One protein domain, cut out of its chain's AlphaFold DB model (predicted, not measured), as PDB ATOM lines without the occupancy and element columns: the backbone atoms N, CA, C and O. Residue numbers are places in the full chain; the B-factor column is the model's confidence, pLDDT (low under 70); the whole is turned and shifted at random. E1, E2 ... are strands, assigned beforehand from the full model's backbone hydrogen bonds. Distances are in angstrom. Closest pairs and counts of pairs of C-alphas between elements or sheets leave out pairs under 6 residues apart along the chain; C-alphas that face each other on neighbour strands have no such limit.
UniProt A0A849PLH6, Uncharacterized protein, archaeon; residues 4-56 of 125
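What this domain is: This is residues 4 to 56 of the 125 residues of an uncharacterized protein of archaeon (UniProt A0A849PLH6). Four strands make one strongly twisted sheet, long E2 bending sharply to pair first with E1, then with E3; residues 39 to 45 stick out beyond E3 and E4. The 53 printed residues have no named helix: class all strand, E1 E2 E3 E4 in chain and sheet order, a meander, each strand the antiparallel neighbour of the one before. The whole is compact, radius of gyration of the C-alphas 11.3 A, spanning 32 by 24 by 19 A.

How they stand to each other: Look at E2, residues 15 to 25, which bends by 93 degrees at residue 18. Three hairpins have pairs within hydrogen-bond range: with E1, residues 4 to 8, N 5 and O 18, 2.8 A; with E3, residues 28 to 35, N 21 and O 32, 2.8 A; E3 with E4, residues 47 to 50, N 33 and O 49, 2.9 A.

Where its parts are: Find E1's start, C-alpha 4, at (327.314, 459.154, 416.618) and E4's end, C-alpha 50, at (336.544, 459.238, 404.557). First to last C-alpha, E2 measures 23.2 A, E3 22.0 A.

The domain as a whole: The printed part has no cut. The E3 to E4 link is long; residues 36 to 47 have pLDDT under 70.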
ATOM      1  N   ILE A   4     326.756 460.203 417.463       75.25
ATOM      2  CA  ILE A   4     327.314 459.154 416.618       75.25
ATOM      3  C   ILE A   4     326.624 459.197 415.256       75.25
ATOM      4  O   ILE A   4     325.393 459.119 415.128       75.25
ATOM      5  N   PHE A   5     327.448 459.288 414.227       83.31
ATOM      6  CA  PHE A   5     327.073 459.154 412.832       83.31
ATOM      7  C   PHE A   5     327.540 457.797 412.323       83.31
ATOM      8  O   PHE A   5     328.541 457.256 412.791       83.31
ATOM      9  N   GLU A   6     326.829 457.258 411.340       86.69
ATOM     10  CA  GLU A   6     327.351 456.186 410.504       86.69
ATOM     11  C   GLU A   6     327.415 456.638 409.053       86.69
ATOM     12  O   GLU A   6     326.640 457.494 408.626       86.69
ATOM     13  N   GLY A   7     328.325 456.038 408.298       89.19
ATOM     14  CA  GLY A   7     328.494 456.292 406.876       89.19
ATOM     15  C   GLY A   7     329.248 455.146 406.220       89.19
ATOM     16  O   GLY A   7     329.948 454.378 406.882       89.19
ATOM     17  N   ARG A   8     329.091 455.016 404.905       90.12
ATOM     18  CA  ARG A   8     329.842 454.055 404.097       90.12
ATOM     19  C   ARG A   8     331.182 454.676 403.715       90.12
ATOM     20  O   ARG A   8     331.211 455.824 403.264       90.12
ATOM     21  N   ARG A   9     332.276 453.941 403.910       90.50
ATOM     22  CA  ARG A   9     333.621 454.397 403.532       90.50
ATOM     23  C   ARG A   9     333.718 454.643 402.023       90.50
ATOM     24  O   ARG A   9     333.037 453.993 401.234       90.50
ATOM     25  N   GLU A  10     334.576 455.579 401.624       88.06
ATOM     26  CA  GLU A  10     334.854 455.844 400.203       88.06
ATOM     27  C   GLU A  10     335.769 454.784 399.573       88.06
ATOM     28  O   GLU A  10     335.634 454.469 398.394       88.06
ATOM     29  N   ASP A  11     336.701 454.233 400.353       87.94
ATOM     30  CA  ASP A  11     337.754 453.328 399.878       87.94
ATOM     31  C   ASP A  11     337.374 451.841 399.948       87.94
ATOM     32  O   ASP A  11     337.991 451.003 399.287       87.94
ATOM     33  N   LYS A  12     336.357 451.497 400.741       86.19
ATOM     34  CA  LYS A  12     335.891 450.125 400.949       86.19
ATOM     35  C   LYS A  12     334.385 450.121 401.172       86.19
ATOM     36  O   LYS A  12     333.860 451.005 401.834       86.19
ATOM     37  N   ASP A  13     333.684 449.109 400.667       85.31
ATOM     38  CA  ASP A  13     332.241 448.991 400.894       85.31
ATOM     39  C   ASP A  13     331.917 448.488 402.316       85.31
ATOM     40  O   ASP A  13     331.509 447.348 402.527       85.31
ATOM     41  N   GLU A  14     332.183 449.328 403.314       86.81
ATOM     42  CA  GLU A  14     332.053 449.017 404.735       86.81
ATOM     43  C   GLU A  14     331.437 450.204 405.489       86.81
ATOM     44  O   GLU A  14     331.729 451.366 405.196       86.81
ATOM     45  N   LEU A  15     330.565 449.906 406.457       84.81
ATOM     46  CA  LEU A  15     329.962 450.909 407.335       84.81
ATOM     47  C   LEU A  15     330.890 451.208 408.512       84.81
ATOM     48  O   LEU A  15     331.340 450.295 409.197       84.81
ATOM     49  N   VAL A  16     331.108 452.491 408.780       85.62
ATOM     50  CA  VAL A  16     331.869 452.980 409.937       85.62
ATOM     51  C   VAL A  16     331.004 453.885 410.797       85.62
ATOM     52  O   VAL A  16     330.082 454.528 410.294       85.62
ATOM     53  N   LYS A  17     331.300 453.920 412.099       84.00
ATOM     54  CA  LYS A  17     330.565 454.687 413.113       84.00
ATOM     55  C   LYS A  17     331.521 455.559 413.917       84.00
ATOM     56  O   LYS A  17     332.678 455.187 414.098       84.00
ATOM     57  N   GLY A  18     331.039 456.714 414.363       79.38
ATOM     58  CA  GLY A  18     331.818 457.648 415.173       79.38
ATOM     59  C   GLY A  18     331.354 459.090 415.006       79.38
ATOM     60  O   GLY A  18     330.251 459.352 414.524       79.38
ATOM     61  N   ASN A  19     332.207 460.041 415.375       80.25
ATOM     62  CA  ASN A  19     331.893 461.461 415.247       80.25
ATOM     63  C   ASN A  19     332.107 461.934 413.806       80.25
ATOM     64  O   ASN A  19     333.150 461.670 413.205       80.25
ATOM     65  N   LEU A  20     331.129 462.659 413.257       84.12
ATOM     66  CA  LEU A  20     331.243 463.259 411.933       84.12
ATOM     67  C   LEU A  20     332.065 464.547 412.005       84.12
ATOM     68  O   LEU A  20     331.712 465.487 412.716       84.12
ATOM     69  N   VAL A  21     333.114 464.612 411.193       81.31
ATOM     70  CA  VAL A  21     333.902 465.817 410.937       81.31
ATOM     71  C   VAL A  21     333.673 466.234 409.491       81.31
ATOM     72  O   VAL A  21     333.939 465.467 408.563       81.31
ATOM     73  N   VAL A  22     333.189 467.461 409.304       83.25
ATOM     74  CA  VAL A  22     333.009 468.079 407.985       83.25
ATOM     75  C   VAL A  22     333.968 469.253 407.863       83.25
ATOM     76  O   VAL A  22     334.055 470.085 408.764       83.25
ATOM     77  N   GLY A  23     334.690 469.332 406.750       82.75
ATOM     78  CA  GLY A  23     335.639 470.411 406.501       82.75
ATOM     79  C   GLY A  23     335.996 470.542 405.029       82.75
ATOM     80  O   GLY A  23     335.329 469.985 404.157       82.75
ATOM     81  N   SER A  24     337.068 471.276 404.751       78.06
ATOM     82  CA  SER A  24     337.653 471.354 403.418       78.06
ATOM     83  C   SER A  24     339.176 471.301 403.482       78.06
ATOM     84  O   SER A  24     339.794 471.870 404.380       78.06
ATOM     85  N   GLN A  25     339.784 470.605 402.526       76.00
ATOM     86  CA  GLN A  25     341.233 470.551 402.338       76.00
ATOM     87  C   GLN A  25     341.515 470.782 400.857       76.00
ATOM     88  O   GLN A  25     340.906 470.141 400.005       76.00
ATOM     89  N   GLU A  26     342.379 471.752 400.551       81.94
ATOM     90  CA  GLU A  26     342.764 472.090 399.169       81.94
ATOM     91  C   GLU A  26     341.569 472.393 398.237       81.94
ATOM     92  O   GLU A  26     341.605 472.134 397.041       81.94
ATOM     93  N   GLY A  27     340.485 472.956 398.784       77.81
ATOM     94  CA  GLY A  27     339.274 473.283 398.020       77.81
ATOM     95  C   GLY A  27     338.294 472.119 397.832       77.81
ATOM     96  O   GLY A  27     337.223 472.325 397.263       77.81
ATOM     97  N   HIS A  28     338.600 470.931 398.356       71.75
ATOM     98  CA  HIS A  28     337.715 469.767 398.334       71.75
ATOM     99  C   HIS A  28     336.992 469.598 399.670       71.75
ATOM    100  O   HIS A  28     337.607 469.704 400.731       71.75
ATOM    101  N   ALA A  29     335.683 469.333 399.625       72.38
ATOM    102  CA  ALA A  29     334.901 469.025 400.818       72.38
ATOM    103  C   ALA A  29     335.295 467.647 401.372       72.38
ATOM    104  O   ALA A  29     335.323 466.666 400.634       72.38
ATOM    105  N   LEU A  30     335.557 467.574 402.674       80.62
ATOM    106  CA  LEU A  30     335.891 466.348 403.391       80.62
ATOM    107  C   LEU A  30     334.767 465.990 404.357       80.62
ATOM    108  O   LEU A  30     334.342 466.831 405.148       80.62
ATOM    109  N   HIS A  31     334.337 464.730 404.313       84.25
ATOM    110  CA  HIS A  31     333.444 464.133 405.302       84.25
ATOM    111  C   HIS A  31     334.155 462.923 405.891       84.25
ATOM    112  O   HIS A  31     334.466 461.972 405.171       84.25
ATOM    113  N   ARG A  32     334.452 462.973 407.191       83.81
ATOM    114  CA  ARG A  32     335.130 461.883 407.890       83.81
ATOM    115  C   ARG A  32     334.345 461.430 409.103       83.81
ATOM    116  O   ARG A  32     333.778 462.253 409.811       83.81
ATOM    117  N   ILE A  33     334.371 460.130 409.355       83.50
ATOM    118  CA  ILE A  33     333.929 459.553 410.622       83.50
ATOM    119  C   ILE A  33     335.167 459.189 411.435       83.50
ATOM    120  O   ILE A  33     336.031 458.453 410.957       83.50
ATOM    121  N   VAL A  34     335.253 459.742 412.643       81.25
ATOM    122  CA  VAL A  34     336.336 459.505 413.603       81.25
ATOM    123  C   VAL A  34     335.844 458.516 414.654       81.25
ATOM    124  O   VAL A  34     334.907 458.829 415.391       81.25
ATOM    125  N   ASN A  35     336.452 457.331 414.698       70.88
ATOM    126  CA  ASN A  35     336.090 456.268 415.637       70.88
ATOM    127  C   ASN A  35     336.929 456.396 416.924       70.88
ATOM    128  O   ASN A  35     338.155 456.476 416.839       70.88
ATOM    129  N   GLN A  36     336.265 456.442 418.084       62.00
ATOM    130  CA  GLN A  36     336.889 456.598 419.406       62.00
ATOM    131  C   GLN A  36     336.981 455.282 420.206       62.00
ATOM    132  O   GLN A  36     337.673 455.257 421.218       62.00
ATOM    133  N   ASP A  37     336.353 454.196 419.737       53.00
ATOM    134  CA  ASP A  37     336.159 452.954 420.510       53.00
ATOM    135  C   ASP A  37     337.215 451.872 420.233       53.00
ATOM    136  O   ASP A  37     337.309 450.876 420.949       53.00
ATOM    137  N   THR A  38     338.018 452.023 419.181       52.91
ATOM    138  CA  THR A  38     339.170 451.138 418.960       52.91
ATOM    139  C   THR A  38     340.302 451.562 419.894       52.91
ATOM    140  O   THR A  38     340.881 452.626 419.684       52.91
ATOM    141  N   GLU A  39     340.638 450.740 420.898       45.62
ATOM    142  CA  GLU A  39     341.894 450.873 421.650       45.62
ATOM    143  C   GLU A  39     343.058 450.989 420.653       45.62
ATOM    144  O   GLU A  39     343.309 450.075 419.864       45.62
ATOM    145  N   GLN A  40     343.751 452.130 420.644       51.44
ATOM    146  CA  GLN A  40     344.925 452.345 419.799       51.44
ATOM    147  C   GLN A  40     346.177 452.553 420.646       51.44
ATOM    148  O   GLN A  40     346.173 453.271 421.647       51.44
ATOM    149  N   GLU A  41     347.272 451.933 420.202       42.00
ATOM    150  CA  GLU A  41     348.608 452.066 420.777       42.00
ATOM    151  C   GLU A  41     349.076 453.535 420.762       42.00
ATOM    152  O   GLU A  41     349.471 454.078 419.733       42.00
ATOM    153  N   VAL A  42     348.991 454.177 421.932       39.66
ATOM    154  CA  VAL A  42     349.872 455.215 422.520       39.66
ATOM    155  C   VAL A  42     350.545 456.221 421.561       39.66
ATOM    156  O   VAL A  42     351.689 456.619 421.767       39.66
ATOM    157  N   THR A  43     349.850 456.688 420.524       46.03
ATOM    158  CA  THR A  43     350.328 457.790 419.659       46.03
ATOM    159  C   THR A  43     349.344 458.954 419.550       46.03
ATOM    160  O   THR A  43     349.732 460.036 419.122       46.03
ATOM    161  N   GLY A  44     348.104 458.794 420.027       48.47
ATOM    162  CA  GLY A  44     347.125 459.884 420.111       48.47
ATOM    163  C   GLY A  44     346.488 460.292 418.777       48.47
ATOM    164  O   GLY A  44     345.775 461.293 418.732       48.47
ATOM    165  N   GLU A  45     346.707 459.539 417.697       54.62
ATOM    166  CA  GLU A  45     346.026 459.753 416.418       54.62
ATOM    167  C   GLU A  45     344.720 458.952 416.384       54.62
ATOM    168  O   GLU A  45     344.739 457.727 416.349       54.62
ATOM    169  N   PHE A  46     343.571 459.633 416.402       60.91
ATOM    170  CA  PHE A  46     342.276 458.971 416.227       60.91
ATOM    171  C   PHE A  46     342.164 458.354 414.828       60.91
ATOM    172  O   PHE A  46     342.486 459.007 413.827       60.91
ATOM    173  N   THR A  47     341.608 457.143 414.721       69.06
ATOM    174  CA  THR A  47     341.306 456.578 413.401       69.06
ATOM    175  C   THR A  47     340.183 457.369 412.740       69.06
ATOM    176  O   THR A  47     339.082 457.493 413.281       69.06
ATOM    177  N   SER A  48     340.447 457.887 411.540       78.38
ATOM    178  CA  SER A  48     339.460 458.608 410.737       78.38
ATOM    179  C   SER A  48     339.288 457.956 409.374       78.38
ATOM    180  O   SER A  48     340.262 457.556 408.737       78.38
ATOM    181  N   TYR A  49     338.042 457.875 408.919       84.88
ATOM    182  CA  TYR A  49     337.685 457.288 407.635       84.88
ATOM    183  C   TYR A  49     336.943 458.310 406.785       84.88
ATOM    184  O   TYR A  49     335.981 458.909 407.265       84.88
ATOM    185  N   SER A  50     337.348 458.488 405.527       88.31
ATOM    186  CA  SER A  50     336.544 459.238 404.557       88.31
ATOM    187  C   SER A  50     335.268 458.467 404.232       88.31
ATOM    188  O   SER A  50     335.315 457.256 403.992       88.31
ATOM    189  N   VAL A  51     334.130 459.159 404.234       89.81
ATOM    190  CA  VAL A  51     332.809 458.562 404.009       89.81
ATOM    191  C   VAL A  51     332.054 459.263 402.892       89.81
ATOM    192  O   VAL A  51     332.153 460.476 402.722       89.81
ATOM    193  N   ILE A  52     331.240 458.494 402.173       90.94
ATOM    194  CA  ILE A  52     330.390 459.006 401.101       90.94
ATOM    195  C   ILE A  52     329.297 459.889 401.731       90.94
ATOM    196  O   ILE A  52     328.447 459.351 402.454       90.94
ATOM    197  N   PRO A  53     329.239 461.204 401.442       87.25
ATOM    198  CA  PRO A  53     328.369 462.138 402.164       87.25
ATOM    199  C   PRO A  53     326.885 461.762 402.134       87.25
ATOM    200  O   PRO A  53     326.194 461.867 403.142       87.25
ATOM    201  N   SER A  54     326.394 461.249 401.002       91.31
ATOM    202  CA  SER A  54     324.991 460.843 400.836       91.31
ATOM    203  C   SER A  54     324.592 459.612 401.651       91.31
ATOM    204  O   SER A  54     323.412 459.280 401.715       91.31
ATOM    205  N   THR A  55     325.560 458.904 402.231       89.31
ATOM    206  CA  THR A  55     325.324 457.726 403.080       89.31
ATOM    207  C   THR A  55     325.393 458.054 404.565       89.31
ATOM    208  O   THR A  55     325.071 457.199 405.387       89.31
ATOM    209  N   VAL A  56     325.813 459.276 404.910       87.12
ATOM    210  CA  VAL A  56     325.971 459.690 406.298       87.12
ATOM    211  C   VAL A  56     324.601 459.902 406.921       87.12
ATOM    212  O   VAL A  56     323.795 460.697 406.435       87.12
TER     213      VAL A  56